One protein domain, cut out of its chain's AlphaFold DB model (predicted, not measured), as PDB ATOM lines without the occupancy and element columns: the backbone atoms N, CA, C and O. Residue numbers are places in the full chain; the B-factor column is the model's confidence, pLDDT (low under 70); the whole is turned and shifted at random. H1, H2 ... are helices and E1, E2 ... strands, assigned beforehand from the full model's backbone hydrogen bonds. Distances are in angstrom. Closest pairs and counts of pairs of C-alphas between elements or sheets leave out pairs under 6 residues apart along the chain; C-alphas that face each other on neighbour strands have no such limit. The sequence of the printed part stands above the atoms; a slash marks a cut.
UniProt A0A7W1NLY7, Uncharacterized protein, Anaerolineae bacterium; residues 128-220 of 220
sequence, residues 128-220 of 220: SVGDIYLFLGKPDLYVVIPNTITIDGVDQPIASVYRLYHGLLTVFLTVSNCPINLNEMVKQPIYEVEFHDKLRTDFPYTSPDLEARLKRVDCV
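AT A GLANCE: This is residues 128 to 220 of the 220 residues of an uncharacterized protein of Anaerolineae bacterium (UniProt A0A7W1NLY7). A strongly twisted, curled sheet of four strands, E1 E2 E3 E4, makes the body, with helix H1 over one face and the long hairpin of E1 and E2 making the longest axis. Two one-turn helices, H2 and H3, graze the sheet, and a long link with no named element, residues 197 to 210, leads from E4 at one edge to H3, which is near E1 at the other edge. The printed part has 93 residues with three named helices and four named strands, in the order H1 E1 E2 E3 H2 E4 H3, and the sheet is antiparallel throughout. The class is mixed, helices and strands; the whole is compact, with a radius of gyration of the C-alphas of 13.1 A and spans of 37 by 27 by 26 A.

IN THESE COORDINATES: E2, residues 154 to 165, is the longest strand, 33.8 A from first to last C-alpha. E1, residues 141 to 151, measures 29.5 A and bends by 51 degrees at residue 148. E3, residues 168 to 174, measures 19.4 A, and E4, residues 192 to 196, 12.9 A. H1, residues 129 to 136, is 10.7 A long and begins with C-alpha 129 at (40.600, 32.514, 74.626). H2 holds residues 182 to 185, and H3 residues 211 to 214, ending with C-alpha 214 at (26.029, 37.154, 76.979).

HOW THE PARTS SIT: E1, E2 and E3 form a meander, each strand the antiparallel neighbour of the one before. E1 and E2 are a hairpin at 157 degrees, with N 147 and O 158 2.8 A apart. E2 and E3 are a hairpin at 155 degrees, with N 165 and O 168 2.8 A apart. E3 and E4 are antiparallel at 158 degrees, with N 169 and O 194 2.8 A apart. H1 is on the sheet at a height of 10.1 A over a local plane fitted to 6 C-alphas. It lies over E2 and, only just, over E3, on which 3 of its C-alphas fall. On the local plane its line stands at 4 degrees to E2, along the strands. H2 is only just on the sheet, with 5 pairs of C-alphas within 10 A, and only grazes it with residues 184 to 185. H1 and H2 are close but not clearly touching; their closest C-alphas, of Val 129 and Met 185, are 6.8 A apart. H3 only grazes the sheet with residues 211 to 214; its closest C-alphas with E1, of Val 144 and Arg 213, are 7.0 A apart. H1 and H3 are apart. In H1 every O i to N i+4 pair is within hydrogen-bond range; H2 and H3 are too short for such a pair.

THE WHOLE: The two C-alphas farthest apart, of Gly 153 and His 166, are 38.1 A apart. The printed part has no cut and ends at residue 220, the chain's last. The link from E4 to H3 is long, with 14 residues. The mean pLDDT of the printed part is 77.9; residues 175 to 179, 200 to 208 and 210 to 220 are under 70.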
ATOM      1  N   SER A 128      45.331  31.885  75.858       89.69
ATOM      2  CA  SER A 128      44.149  32.710  76.019       89.69
ATOM      3  C   SER A 128      43.012  32.257  75.103       89.69
ATOM      4  O   SER A 128      43.187  31.621  74.060       89.69
ATOM      5  N   VAL A 129      41.795  32.650  75.466       88.62
ATOM      6  CA  VAL A 129      40.600  32.514  74.626       88.62
ATOM      7  C   VAL A 129      40.816  33.130  73.237       88.62
ATOM      8  O   VAL A 129      40.262  32.612  72.261       88.62
ATOM      9  N   GLY A 130      41.588  34.216  73.161       89.81
ATOM     10  CA  GLY A 130      41.947  34.929  71.943       89.81
ATOM     11  C   GLY A 130      42.856  34.123  71.025       89.81
ATOM     12  O   GLY A 130      42.580  34.090  69.831       89.81
ATOM     13  N   ASP A 131      43.850  33.417  71.566       88.69
ATOM     14  CA  ASP A 131      44.788  32.615  70.762       88.69
ATOM     15  C   ASP A 131      44.039  31.499  70.017       88.69
ATOM     16  O   ASP A 131      44.126  31.381  68.795       88.69
ATOM     17  N   ILE A 132      43.153  30.776  70.716       87.50
ATOM     18  CA  ILE A 132      42.275  29.778  70.081       87.50
ATOM     19  C   ILE A 132      41.348  30.403  69.036       87.50
ATOM     20  O   ILE A 132      41.105  29.796  67.996       87.50
ATOM     21  N   TYR A 133      40.811  31.596  69.295       88.88
ATOM     22  CA  TYR A 133      39.922  32.267  68.346       88.88
ATOM     23  C   TYR A 133      40.669  32.742  67.092       88.88
ATOM     24  O   TYR A 133      40.135  32.661  65.990       88.88
ATOM     25  N   LEU A 134      41.906  33.225  67.237       88.00
ATOM     26  CA  LEU A 134      42.764  33.582  66.107       88.00
ATOM     27  C   LEU A 134      43.153  32.346  65.293       88.00
ATOM     28  O   LEU A 134      43.203  32.421  64.067       88.00
ATOM     29  N   PHE A 135      43.383  31.219  65.969       86.19
ATOM     30  CA  PHE A 135      43.821  29.979  65.343       86.19
ATOM     31  C   PHE A 135      42.687  29.209  64.642       86.19
ATOM     32  O   PHE A 135      42.808  28.854  63.472       86.19
ATOM     33  N   LEU A 136      41.571  28.965  65.336       86.88
ATOM     34  CA  LEU A 136      40.439  28.171  64.832       86.88
ATOM     35  C   LEU A 136      39.332  29.021  64.195       86.88
ATOM     36  O   LEU A 136      38.428  28.486  63.555       86.88
ATOM     37  N   GLY A 137      39.383  30.341  64.365       89.88
ATOM     38  CA  GLY A 137      38.352  31.254  63.893       89.88
ATOM     39  C   GLY A 137      37.107  31.260  64.780       89.88
ATOM     40  O   GLY A 137      37.162  31.112  66.003       89.88
ATOM     41  N   LYS A 138      35.949  31.484  64.152       89.44
ATOM     42  CA  LYS A 138      34.666  31.543  64.854       89.44
ATOM     43  C   LYS A 138      34.180  30.116  65.173       89.44
ATOM     44  O   LYS A 138      34.061  29.329  64.238       89.44
ATOM     45  N   PRO A 139      33.847  29.789  66.436       87.56
ATOM     46  CA  PRO A 139      33.231  28.510  66.776       87.56
ATOM     47  C   PRO A 139      31.831  28.390  66.172       87.56
ATOM     48  O   PRO A 139      31.127  29.382  65.954       87.56
ATOM     49  N   ASP A 140      31.414  27.147  65.969       86.00
ATOM     50  CA  ASP A 140      30.098  26.797  65.440       86.00
ATOM     51  C   ASP A 140      28.993  27.148  66.440       86.00
ATOM     52  O   ASP A 140      27.877  27.523  66.068       86.00
ATOM     53  N   LEU A 141      29.318  27.041  67.731       83.12
ATOM     54  CA  LEU A 141      28.366  27.214  68.807       83.12
ATOM     55  C   LEU A 141      29.003  27.765  70.082       83.12
ATOM     56  O   LEU A 141      30.127  27.415  70.445       83.12
ATOM     57  N   TYR A 142      28.207  28.554  70.803       81.81
ATOM     58  CA  TYR A 142      28.487  28.978  72.163       81.81
ATOM     59  C   TYR A 142      27.420  28.453  73.125       81.81
ATOM     60  O   TYR A 142      26.216  28.538  72.851       81.81
ATOM     61  N   VAL A 143      27.864  27.969  74.282       81.56
ATOM     62  CA  VAL A 143      27.006  27.712  75.443       81.56
ATOM     63  C   VAL A 143      27.580  28.493  76.613       81.56
ATOM     64  O   VAL A 143      28.779  28.452  76.862       81.56
ATOM     65  N   VAL A 144      26.731  29.238  77.311       83.44
ATOM     66  CA  VAL A 144      27.123  29.966  78.518       83.44
ATOM     67  C   VAL A 144      26.277  29.425  79.649       83.44
ATOM     68  O   VAL A 144      25.050  29.518  79.593       83.44
ATOM     69  N   ILE A 145      26.932  28.830  80.637       82.56
ATOM     70  CA  ILE A 145      26.280  28.236  81.798       82.56
ATOM     71  C   ILE A 145      26.669  29.074  83.018       82.56
ATOM     72  O   ILE A 145      27.858  29.127  83.349       82.56
ATOM     73  N   PRO A 146      25.712  29.757  83.673       82.25
ATOM     74  CA  PRO A 146      25.979  30.401  84.948       82.25
ATOM     75  C   PRO A 146      26.267  29.321  85.990       82.25
ATOM     76  O   PRO A 146      25.588  28.296  86.047       82.25
ATOM     77  N   ASN A 147      27.299  29.538  86.789       83.25
ATOM     78  CA  ASN A 147      27.728  28.623  87.831       83.25
ATOM     79  C   ASN A 147      28.224  29.435  89.039       83.25
ATOM     80  O   ASN A 147      28.345  30.656  88.973       83.25
ATOM     81  N   THR A 148      28.508  28.773  90.151       83.31
ATOM     82  CA  THR A 148      29.059  29.397  91.357       83.31
ATOM     83  C   THR A 148      30.275  28.611  91.804       83.31
ATOM     84  O   THR A 148      30.216  27.385  91.883       83.31
ATOM     85  N   ILE A 149      31.370  29.305  92.103       84.12
ATOM     86  CA  ILE A 149      32.554  28.695  92.716       84.12
ATOM     87  C   ILE A 149      32.776  29.289  94.095       84.12
ATOM     88  O   ILE A 149      32.641  30.492  94.290       84.12
ATOM     89  N   THR A 150      33.146  28.447  95.049       85.19
ATOM     90  CA  THR A 150      33.488  28.887  96.400       85.19
ATOM     91  C   THR A 150      34.991  29.155  96.465       85.19
ATOM     92  O   THR A 150      35.789  28.224  96.371       85.19
ATOM     93  N   ILE A 151      35.389  30.418  96.637       82.88
ATOM     94  CA  ILE A 151      36.788  30.826  96.835       82.88
ATOM     95  C   ILE A 151      36.915  31.375  98.253       82.88
ATOM     96  O   ILE A 151      36.182  32.285  98.629       82.88
ATOM     97  N   ASP A 152      37.810  30.798  99.058       90.00
ATOM     98  CA  ASP A 152      38.020  31.181 100.464       90.00
ATOM     99  C   ASP A 152      36.727  31.193 101.307       90.00
ATOM    100  O   ASP A 152      36.548  32.003 102.218       90.00
ATOM    101  N   GLY A 153      35.797  30.283 100.998       91.62
ATOM    102  CA  GLY A 153      34.500  30.181 101.675       91.62
ATOM    103  C   GLY A 153      33.453  31.205 101.223       91.62
ATOM    104  O   GLY A 153      32.382  31.265 101.824       91.62
ATOM    105  N   VAL A 154      33.737  31.997 100.185       88.25
ATOM    106  CA  VAL A 154      32.791  32.938  99.577       88.25
ATOM    107  C   VAL A 154      32.372  32.421  98.207       88.25
ATOM    108  O   VAL A 154      33.213  32.220  97.329       88.25
ATOM    109  N   ASP A 155      31.069  32.233  98.015       87.88
ATOM    110  CA  ASP A 155      30.510  31.872  96.715       87.88
ATOM    111  C   ASP A 155      30.579  33.072  95.770       87.88
ATOM    112  O   ASP A 155      30.030  34.142  96.041       87.88
ATOM    113  N   GLN A 156      31.271  32.889  94.651       83.12
ATOM    114  CA  GLN A 156      31.381  33.860  93.577       83.12
ATOM    115  C   GLN A 156      30.634  33.336  92.349       83.12
ATOM    116  O   GLN A 156      30.870  32.195  91.930       83.12
ATOM    117  N   PRO A 157      29.738  34.140  91.751       81.69
ATOM    118  CA  PRO A 157      29.132  33.780  90.484       81.69
ATOM    119  C   PRO A 157      30.212  33.770  89.401       81.69
ATOM    120  O   PRO A 157      31.022  34.688  89.287       81.69
ATOM    121  N   ILE A 158      30.202  32.725  88.590       83.44
ATOM    122  CA  ILE A 158      31.033  32.594  87.399       83.44
ATOM    123  C   ILE A 158      30.156  32.242  86.207       83.44
ATOM    124  O   ILE A 158      29.068  31.685  86.342       83.44
ATOM    125  N   ALA A 159      30.655  32.508  85.010       83.19
ATOM    126  CA  ALA A 159      30.089  31.927  83.805       83.19
ATOM    127  C   ALA A 159      31.090  30.944  83.207       83.19
ATOM    128  O   ALA A 159      32.240  31.292  82.932       83.19
ATOM    129  N   SER A 160      30.638  29.713  82.992       85.12
ATOM    130  CA  SER A 160      31.362  28.731  82.191       85.12
ATOM    131  C   SER A 160      30.963  28.940  80.738       85.12
ATOM    132  O   SER A 160      29.786  28.813  80.387       85.12
ATOM    133  N   VAL A 161      31.924  29.311  79.899       84.69
ATOM    134  CA  VAL A 161      31.685  29.526  78.473       84.69
ATOM    135  C   VAL A 161      32.309  28.380  77.695       84.69
ATOM    136  O   VAL A 161      33.524  28.193  77.674       84.69
ATOM    137  N   TYR A 162      31.441  27.641  77.023       85.12
ATOM    138  CA  TYR A 162      31.760  26.516  76.167       85.12
ATOM    139  C   TYR A 162      31.748  26.995  74.720       85.12
ATOM    140  O   TYR A 162      30.763  27.577  74.253       85.12
ATOM    141  N   ARG A 163      32.836  26.740  73.997       83.44
ATOM    142  CA  ARG A 163      32.928  26.985  72.554       83.44
ATOM    143  C   ARG A 163      33.148  25.670  71.849       83.44
ATOM    144  O   ARG A 163      34.123  24.982  72.148       83.44
ATOM    145  N   LEU A 164      32.252  25.356  70.926       84.56
ATOM    146  CA  LEU A 164      32.324  24.140  70.140       84.56
ATOM    147  C   LEU A 164      32.829  24.512  68.749       84.56
ATOM    148  O   LEU A 164      32.196  25.284  68.029       84.56
ATOM    149  N   TYR A 165      33.982  23.964  68.410       84.75
ATOM    150  CA  TYR A 165      34.494  23.847  67.052       84.75
ATOM    151  C   TYR A 165      34.246  22.407  66.598       84.75
ATOM    152  O   TYR A 165      33.903  21.562  67.425       84.75
ATOM    153  N   HIS A 166      34.435  22.102  65.318       83.12
ATOM    154  CA  HIS A 166      34.197  20.781  64.725       83.12
ATOM    155  C   HIS A 166      34.886  19.633  65.513       83.12
ATOM    156  O   HIS A 166      36.016  19.255  65.217       83.12
ATOM    157  N   GLY A 167      34.210  19.092  66.535       77.12
ATOM    158  CA  GLY A 167      34.717  18.066  67.457       77.12
ATOM    159  C   GLY A 167      35.629  18.542  68.607       77.12
ATOM    160  O   GLY A 167      36.001  17.727  69.450       77.12
ATOM    161  N   LEU A 168      35.971  19.832  68.692       83.88
ATOM    162  CA  LEU A 168      36.775  20.400  69.785       83.88
ATOM    163  C   LEU A 168      35.900  21.285  70.672       83.88
ATOM    164  O   LEU A 168      35.314  22.262  70.204       83.88
ATOM    165  N   LEU A 169      35.851  20.978  71.961       84.19
ATOM    166  CA  LEU A 169      35.183  21.784  72.967       84.19
ATOM    167  C   LEU A 169      36.240  22.513  73.801       84.19
ATOM    168  O   LEU A 169      37.120  21.895  74.381       84.19
ATOM    169  N   THR A 170      36.154  23.838  73.881       81.25
ATOM    170  CA  THR A 170      36.987  24.615  74.813       81.25
ATOM    171  C   THR A 170      36.112  25.222  75.890       81.25
ATOM    172  O   THR A 170      35.047  25.771  75.587       81.25
ATOM    173  N   VAL A 171      36.577  25.139  77.131       81.81
ATOM    174  CA  VAL A 171      35.892  25.645  78.312       81.81
ATOM    175  C   VAL A 171      36.791  26.668  78.979       81.81
ATOM    176  O   VAL A 171      37.962  26.423  79.272       81.81
ATOM    177  N   PHE A 172      36.243  27.844  79.233       82.00
ATOM    178  CA  PHE A 172      36.895  28.812  80.096       82.00
ATOM    179  C   PHE A 172      35.905  29.328  81.125       82.00
ATOM    180  O   PHE A 172      34.701  29.447  80.873       82.00
ATOM    181  N   LEU A 173      36.442  29.615  82.302       78.69
ATOM    182  CA  LEU A 173      35.700  30.182  83.410       78.69
ATOM    183  C   LEU A 173      35.980  31.679  83.407       78.69
ATOM    184  O   LEU A 173      37.137  32.093  83.438       78.69
ATOM    185  N   THR A 174      34.936  32.500  83.348       75.38
ATOM    186  CA  THR A 174      35.083  33.936  83.580       75.38
ATOM    187  C   THR A 174      34.491  34.298  84.932       75.38
ATOM    188  O   THR A 174      33.330  34.013  85.219       75.38
ATOM    189  N   VAL A 175      35.329  34.930  85.753       64.25
ATOM    190  CA  VAL A 175      34.990  35.478  87.076       64.25
ATOM    191  C   VAL A 175      34.559  36.948  86.983       64.25
ATOM    192  O   VAL A 175      34.509  37.655  87.985       64.25
ATOM    193  N   SER A 176      34.327  37.459  85.769       61.59
ATOM    194  CA  SER A 176      34.104  38.891  85.561       61.59
ATOM    195  C   SER A 176      32.693  39.332  85.946       61.59
ATOM    196  O   SER A 176      31.715  38.599  85.800       61.59
ATOM    197  N   ASN A 177      32.607  40.580  86.412       60.28
ATOM    198  CA  ASN A 177      31.356  41.276  86.674       60.28
ATOM    199  C   ASN A 177      30.523  41.312  85.388       60.28
ATOM    200  O   ASN A 177      30.934  41.916  84.397       60.28
ATOM    201  N   CYS A 178      29.354  40.680  85.391       64.31
ATOM    202  CA  CYS A 178      28.455  40.744  84.249       64.31
ATOM    203  C   CYS A 178      28.013  42.193  83.964       64.31
ATOM    204  O   CYS A 178      27.755  42.949  84.906       64.31
ATOM    205  N   PRO A 179      27.864  42.589  82.683       68.19
ATOM    206  CA  PRO A 179      27.994  41.774  81.471       68.19
ATOM    207  C   PRO A 179      29.453  41.519  81.052       68.19
ATOM    208  O   PRO A 179      30.294  42.410  81.107       68.19
ATOM    209  N   ILE A 180      29.726  40.312  80.547       72.00
ATOM    210  CA  ILE A 180      31.064  39.911  80.084       72.00
ATOM    211  C   ILE A 180      31.475  40.765  78.878       72.00
ATOM    212  O   ILE A 180      30.826  40.743  77.827       72.00
ATOM    213  N   ASN A 181      32.584  41.493  79.008       80.25
ATOM    214  CA  ASN A 181      33.172  42.247  77.909       80.25
ATOM    215  C   ASN A 181      33.978  41.308  77.001       80.25
ATOM    216  O   ASN A 181      34.901  40.637  77.458       80.25
ATOM    217  N   LEU A 182      33.689  41.300  75.696       79.69
ATOM    218  CA  LEU A 182      34.406  40.471  74.720       79.69
ATOM    219  C   LEU A 182      35.932  40.689  74.767       79.69
ATOM    220  O   LEU A 182      36.693  39.735  74.641       79.69
ATOM    221  N   ASN A 183      36.387  41.925  75.004       85.12
ATOM    222  CA  ASN A 183      37.811  42.264  75.109       85.12
ATOM    223  C   ASN A 183      38.477  41.698  76.376       85.12
ATOM    224  O   ASN A 183      39.680  41.447  76.389       85.12
ATOM    225  N   GLU A 184      37.718  41.512  77.455       84.44
ATOM    226  CA  GLU A 184      38.204  40.832  78.661       84.44
ATOM    227  C   GLU A 184      38.159  39.319  78.483       84.44
ATOM    228  O   GLU A 184      39.075  38.621  78.915       84.44
ATOM    229  N   MET A 185      37.131  38.832  77.783       83.94
ATOM    230  CA  MET A 185      36.921  37.425  77.477       83.94
ATOM    231  C   MET A 185      38.080  36.844  76.668       83.94
ATOM    232  O   MET A 185      38.611  35.811  77.049       83.94
ATOM    233  N   VAL A 186      38.523  37.521  75.601       88.69
ATOM    234  CA  VAL A 186      39.648  37.049  74.767       88.69
ATOM    235  C   VAL A 186      40.973  36.965  75.525       88.69
ATOM    236  O   VAL A 186      41.868  36.256  75.088       88.69
ATOM    237  N   LYS A 187      41.104  37.655  76.663       88.69
ATOM    238  CA  LYS A 187      42.305  37.618  77.509       88.69
ATOM    239  C   LYS A 187      42.229  36.566  78.610       88.69
ATOM    240  O   LYS A 187      43.222  36.365  79.300       88.69
ATOM    241  N   GLN A 188      41.067  35.942  78.819       88.06
ATOM    242  CA  GLN A 188      40.940  34.907  79.837       88.06
ATOM    243  C   GLN A 188      41.776  33.689  79.435       88.06
ATOM    244  O   GLN A 188      41.768  33.326  78.254       88.06
ATOM    245  N   PRO A 189      42.481  33.056  80.383       88.62
ATOM    246  CA  PRO A 189      43.093  31.763  80.139       88.62
ATOM    247  C   PRO A 189      41.998  30.720  79.910       88.62
ATOM    248  O   PRO A 189      40.887  30.819  80.443       88.62
ATOM    249  N   ILE A 190      42.303  29.718  79.100       87.00
ATOM    250  CA  ILE A 190      41.402  28.583  78.920       87.00
ATOM    251  C   ILE A 190      41.564  27.661  80.113       87.00
ATOM    252  O   ILE A 190      42.677  27.358  80.512       87.00
ATOM    253  N   TYR A 191      40.457  27.230  80.704       85.75
ATOM    254  CA  TYR A 191      40.525  26.351  81.864       85.75
ATOM    255  C   TYR A 191      40.691  24.897  81.436       85.75
ATOM    256  O   TYR A 191      41.460  24.161  82.038       85.75
ATOM    257  N   GLU A 192      39.977  24.493  80.392       88.38
ATOM    258  CA  GLU A 192      39.900  23.103  79.971       88.38
ATOM    259  C   GLU A 192      39.699  23.029  78.454       88.38
ATOM    260  O   GLU A 192      38.958  23.815  77.850       88.38
ATOM    261  N   VAL A 193      40.391  22.084  77.823       88.44
ATOM    262  CA  VAL A 193      40.242  21.778  76.396       88.44
ATOM    263  C   VAL A 193      39.887  20.310  76.267       88.44
ATOM    264  O   VAL A 193      40.626  19.447  76.735       88.44
ATOM    265  N   GLU A 194      38.769  20.033  75.610       90.44
ATOM    266  CA  GLU A 194      38.252  18.693  75.400       90.44
ATOM    267  C   GLU A 194      38.177  18.354  73.905       90.44
ATOM    268  O   GLU A 194      37.597  19.086  73.099       90.44
ATOM    269  N   PHE A 195      38.703  17.194  73.532       90.69
ATOM    270  CA  PHE A 195      38.591  16.622  72.193       90.69
ATOM    271  C   PHE A 195      37.579  15.479  72.238       90.69
ATOM    272  O   PHE A 195      37.740  14.561  73.039       90.69
ATOM    273  N   HIS A 196      36.564  15.508  71.373       89.56
ATOM    274  CA  HIS A 196      35.471  14.526  71.354       89.56
ATOM    275  C   HIS A 196      35.392  13.806  70.007       89.56
ATOM    276  O   HIS A 196      35.574  14.431  68.970       89.56
ATOM    277  N   ASP A 197      35.033  12.517  69.995       85.06
ATOM    278  CA  ASP A 197      34.678  11.819  68.738       85.06
ATOM    279  C   ASP A 197      33.433  12.458  68.117       85.06
ATOM    280  O   ASP A 197      33.379  12.867  66.956       85.06
ATOM    281  N   LYS A 198      32.406  12.570  68.959       79.81
ATOM    282  CA  LYS A 198      31.121  13.171  68.644       79.81
ATOM    283  C   LYS A 198      30.764  14.077  69.796       79.81
ATOM    284  O   LYS A 198      30.621  13.616  70.927       79.81
ATOM    285  N   LEU A 199      30.589  15.359  69.499       70.19
ATOM    286  CA  LEU A 199      30.011  16.284  70.459       70.19
ATOM    287  C   LEU A 199      28.629  15.751  70.830       70.19
ATOM    288  O   LEU A 199      27.767  15.581  69.965       70.19
ATOM    289  N   ARG A 200      28.434  15.451  72.115       61.78
ATOM    290  CA  ARG A 200      27.114  15.101  72.633       61.78
ATOM    291  C   ARG A 200      26.197  16.281  72.318       61.78
ATOM    292  O   ARG A 200      26.426  17.392  72.785       61.78
ATOM    293  N   THR A 201      25.177  16.058  71.497       55.56
ATOM    294  CA  THR A 201      24.231  17.101  71.062       55.56
ATOM    295  C   THR A 201      23.328  17.603  72.188       55.56
ATOM    296  O   THR A 201      22.497  18.479  71.969       55.56
ATOM    297  N   ASP A 202      23.497  17.064  73.393       54.00
ATOM    298  CA  ASP A 202      22.584  17.229  74.516       54.00
ATOM    299  C   ASP A 202      22.983  18.386  75.438       54.00
ATOM    300  O   ASP A 202      22.540  18.431  76.584       54.00
ATOM    301  N   PHE A 203      23.808  19.331  74.976       57.19
ATOM    302  CA  PHE A 203      24.034  20.559  75.735       57.19
ATOM    303  C   PHE A 203      22.736  21.377  75.742       57.19
ATOM    304  O   PHE A 203      22.294  21.839  74.687       57.19
ATOM    305  N   PRO A 204      22.088  21.586  76.899       51.34
ATOM    306  CA  PRO A 204      20.962  22.499  76.954       51.34
ATOM    307  C   PRO A 204      21.474  23.930  76.676       51.34
ATOM    308  O   PRO A 204      22.587  24.287  77.049       51.34
ATOM    309  N   TYR A 205      20.657  24.770  76.027       58.75
ATOM    310  CA  TYR A 205      20.921  26.210  75.815       58.75
ATOM    311  C   TYR A 205      21.993  26.609  74.780       58.75
ATOM    312  O   TYR A 205      22.645  27.648  74.908       58.75
ATOM    313  N   THR A 206      22.104  25.869  73.683       58.72
ATOM    314  CA  THR A 206      22.970  26.212  72.543       58.72
ATOM    315  C   THR A 206      22.534  27.508  71.818       58.72
ATOM    316  O   THR A 206      21.346  27.843  71.755       58.72
ATOM    317  N   SER A 207      23.479  28.322  71.319       57.69
ATOM    318  CA  SER A 207      23.213  29.455  70.405       57.69
ATOM    319  C   SER A 207      24.371  29.694  69.426       57.69
ATOM    320  O   SER A 207      25.530  29.595  69.834       57.69
ATOM    321  N   PRO A 208      24.088  30.078  68.165       67.38
ATOM    322  CA  PRO A 208      25.115  30.459  67.189       67.38
ATOM    323  C   PRO A 208      25.667  31.884  67.395       67.38
ATOM    324  O   PRO A 208      26.653  32.271  66.763       67.38
ATOM    325  N   ASP A 209      25.020  32.690  68.245       71.44
ATOM    326  CA  ASP A 209      25.426  34.061  68.568       71.44
ATOM    327  C   ASP A 209      25.783  34.184  70.055       71.44
ATOM    328  O   ASP A 209      24.932  33.971  70.932       71.44
ATOM    329  N   LEU A 210      27.054  34.515  70.310       64.31
ATOM    330  CA  LEU A 210      27.615  34.731  71.637       64.31
ATOM    331  C   LEU A 210      27.081  36.015  72.272       64.31
ATOM    332  O   LEU A 210      26.673  35.979  73.429       64.31
ATOM    333  N   GLU A 211      27.032  37.137  71.548       61.50
ATOM    334  CA  GLU A 211      26.599  38.415  72.130       61.50
ATOM    335  C   GLU A 211      25.139  38.352  72.576       61.50
ATOM    336  O   GLU A 211      24.786  38.828  73.658       61.50
ATOM    337  N   ALA A 212      24.284  37.712  71.775       60.97
ATOM    338  CA  ALA A 212      22.885  37.501  72.126       60.97
ATOM    339  C   ALA A 212      22.690  36.579  73.341       60.97
ATOM    340  O   ALA A 212      21.614  36.601  73.946       60.97
ATOM    341  N   ARG A 213      23.680  35.743  73.689       66.06
ATOM    342  CA  ARG A 213      23.670  34.936  74.919       66.06
ATOM    343  C   ARG A 213      24.255  35.698  76.089       66.06
ATOM    344  O   ARG A 213      23.590  35.756  77.111       66.06
ATOM    345  N   LEU A 214      25.409  36.342  75.928       62.66
ATOM    346  CA  LEU A 214      26.029  37.154  76.979       62.66
ATOM    347  C   LEU A 214      25.084  38.249  77.494       62.66
ATOM    348  O   LEU A 214      25.056  38.508  78.689       62.66
ATOM    349  N   LYS A 215      24.252  38.836  76.622       60.88
ATOM    350  CA  LYS A 215      23.208  39.805  77.013       60.88
ATOM    351  C   LYS A 215      22.002  39.191  77.737       60.88
ATOM    352  O   LYS A 215      21.239  39.933  78.338       60.88
ATOM    353  N   ARG A 216      21.781  37.878  77.604       56.62
ATOM    354  CA  ARG A 216      20.631  37.134  78.157       56.62
ATOM    355  C   ARG A 216      20.958  36.325  79.401       56.62
ATOM    356  O   ARG A 216      20.039  35.794  80.016       56.62
ATOM    357  N   VAL A 217      22.234  36.162  79.731       57.03
ATOM    358  CA  VAL A 217      22.601  35.628  81.037       57.03
ATOM    359  C   VAL A 217      22.275  36.732  82.037       57.03
ATOM    360  O   VAL A 217      23.065  37.650  82.234       57.03
ATOM    361  N   ASP A 218      21.068  36.667  82.601       56.38
ATOM    362  CA  ASP A 218      20.718  37.396  83.812       56.38
ATOM    363  C   ASP A 218      21.625  36.830  84.906       56.38
ATOM    364  O   ASP A 218      21.358  35.775  85.480       56.38
ATOM    365  N   CYS A 219      22.777  37.461  85.109       54.06
ATOM    366  CA  CYS A 219      23.638  37.159  86.239       54.06
ATOM    367  C   CYS A 219      22.924  37.704  87.478       54.06
ATOM    368  O   CYS A 219      23.003  38.900  87.758       54.06
ATOM    369  N   VAL A 220      22.117  36.848  88.108       50.53
ATOM    370  CA  VAL A 220      21.380  37.133  89.347       50.53
ATOM    371  C   VAL A 220      22.330  37.104  90.534       50.53
ATOM    372  O   VAL A 220      23.152  36.163  90.590       50.53
TER     373      VAL A 220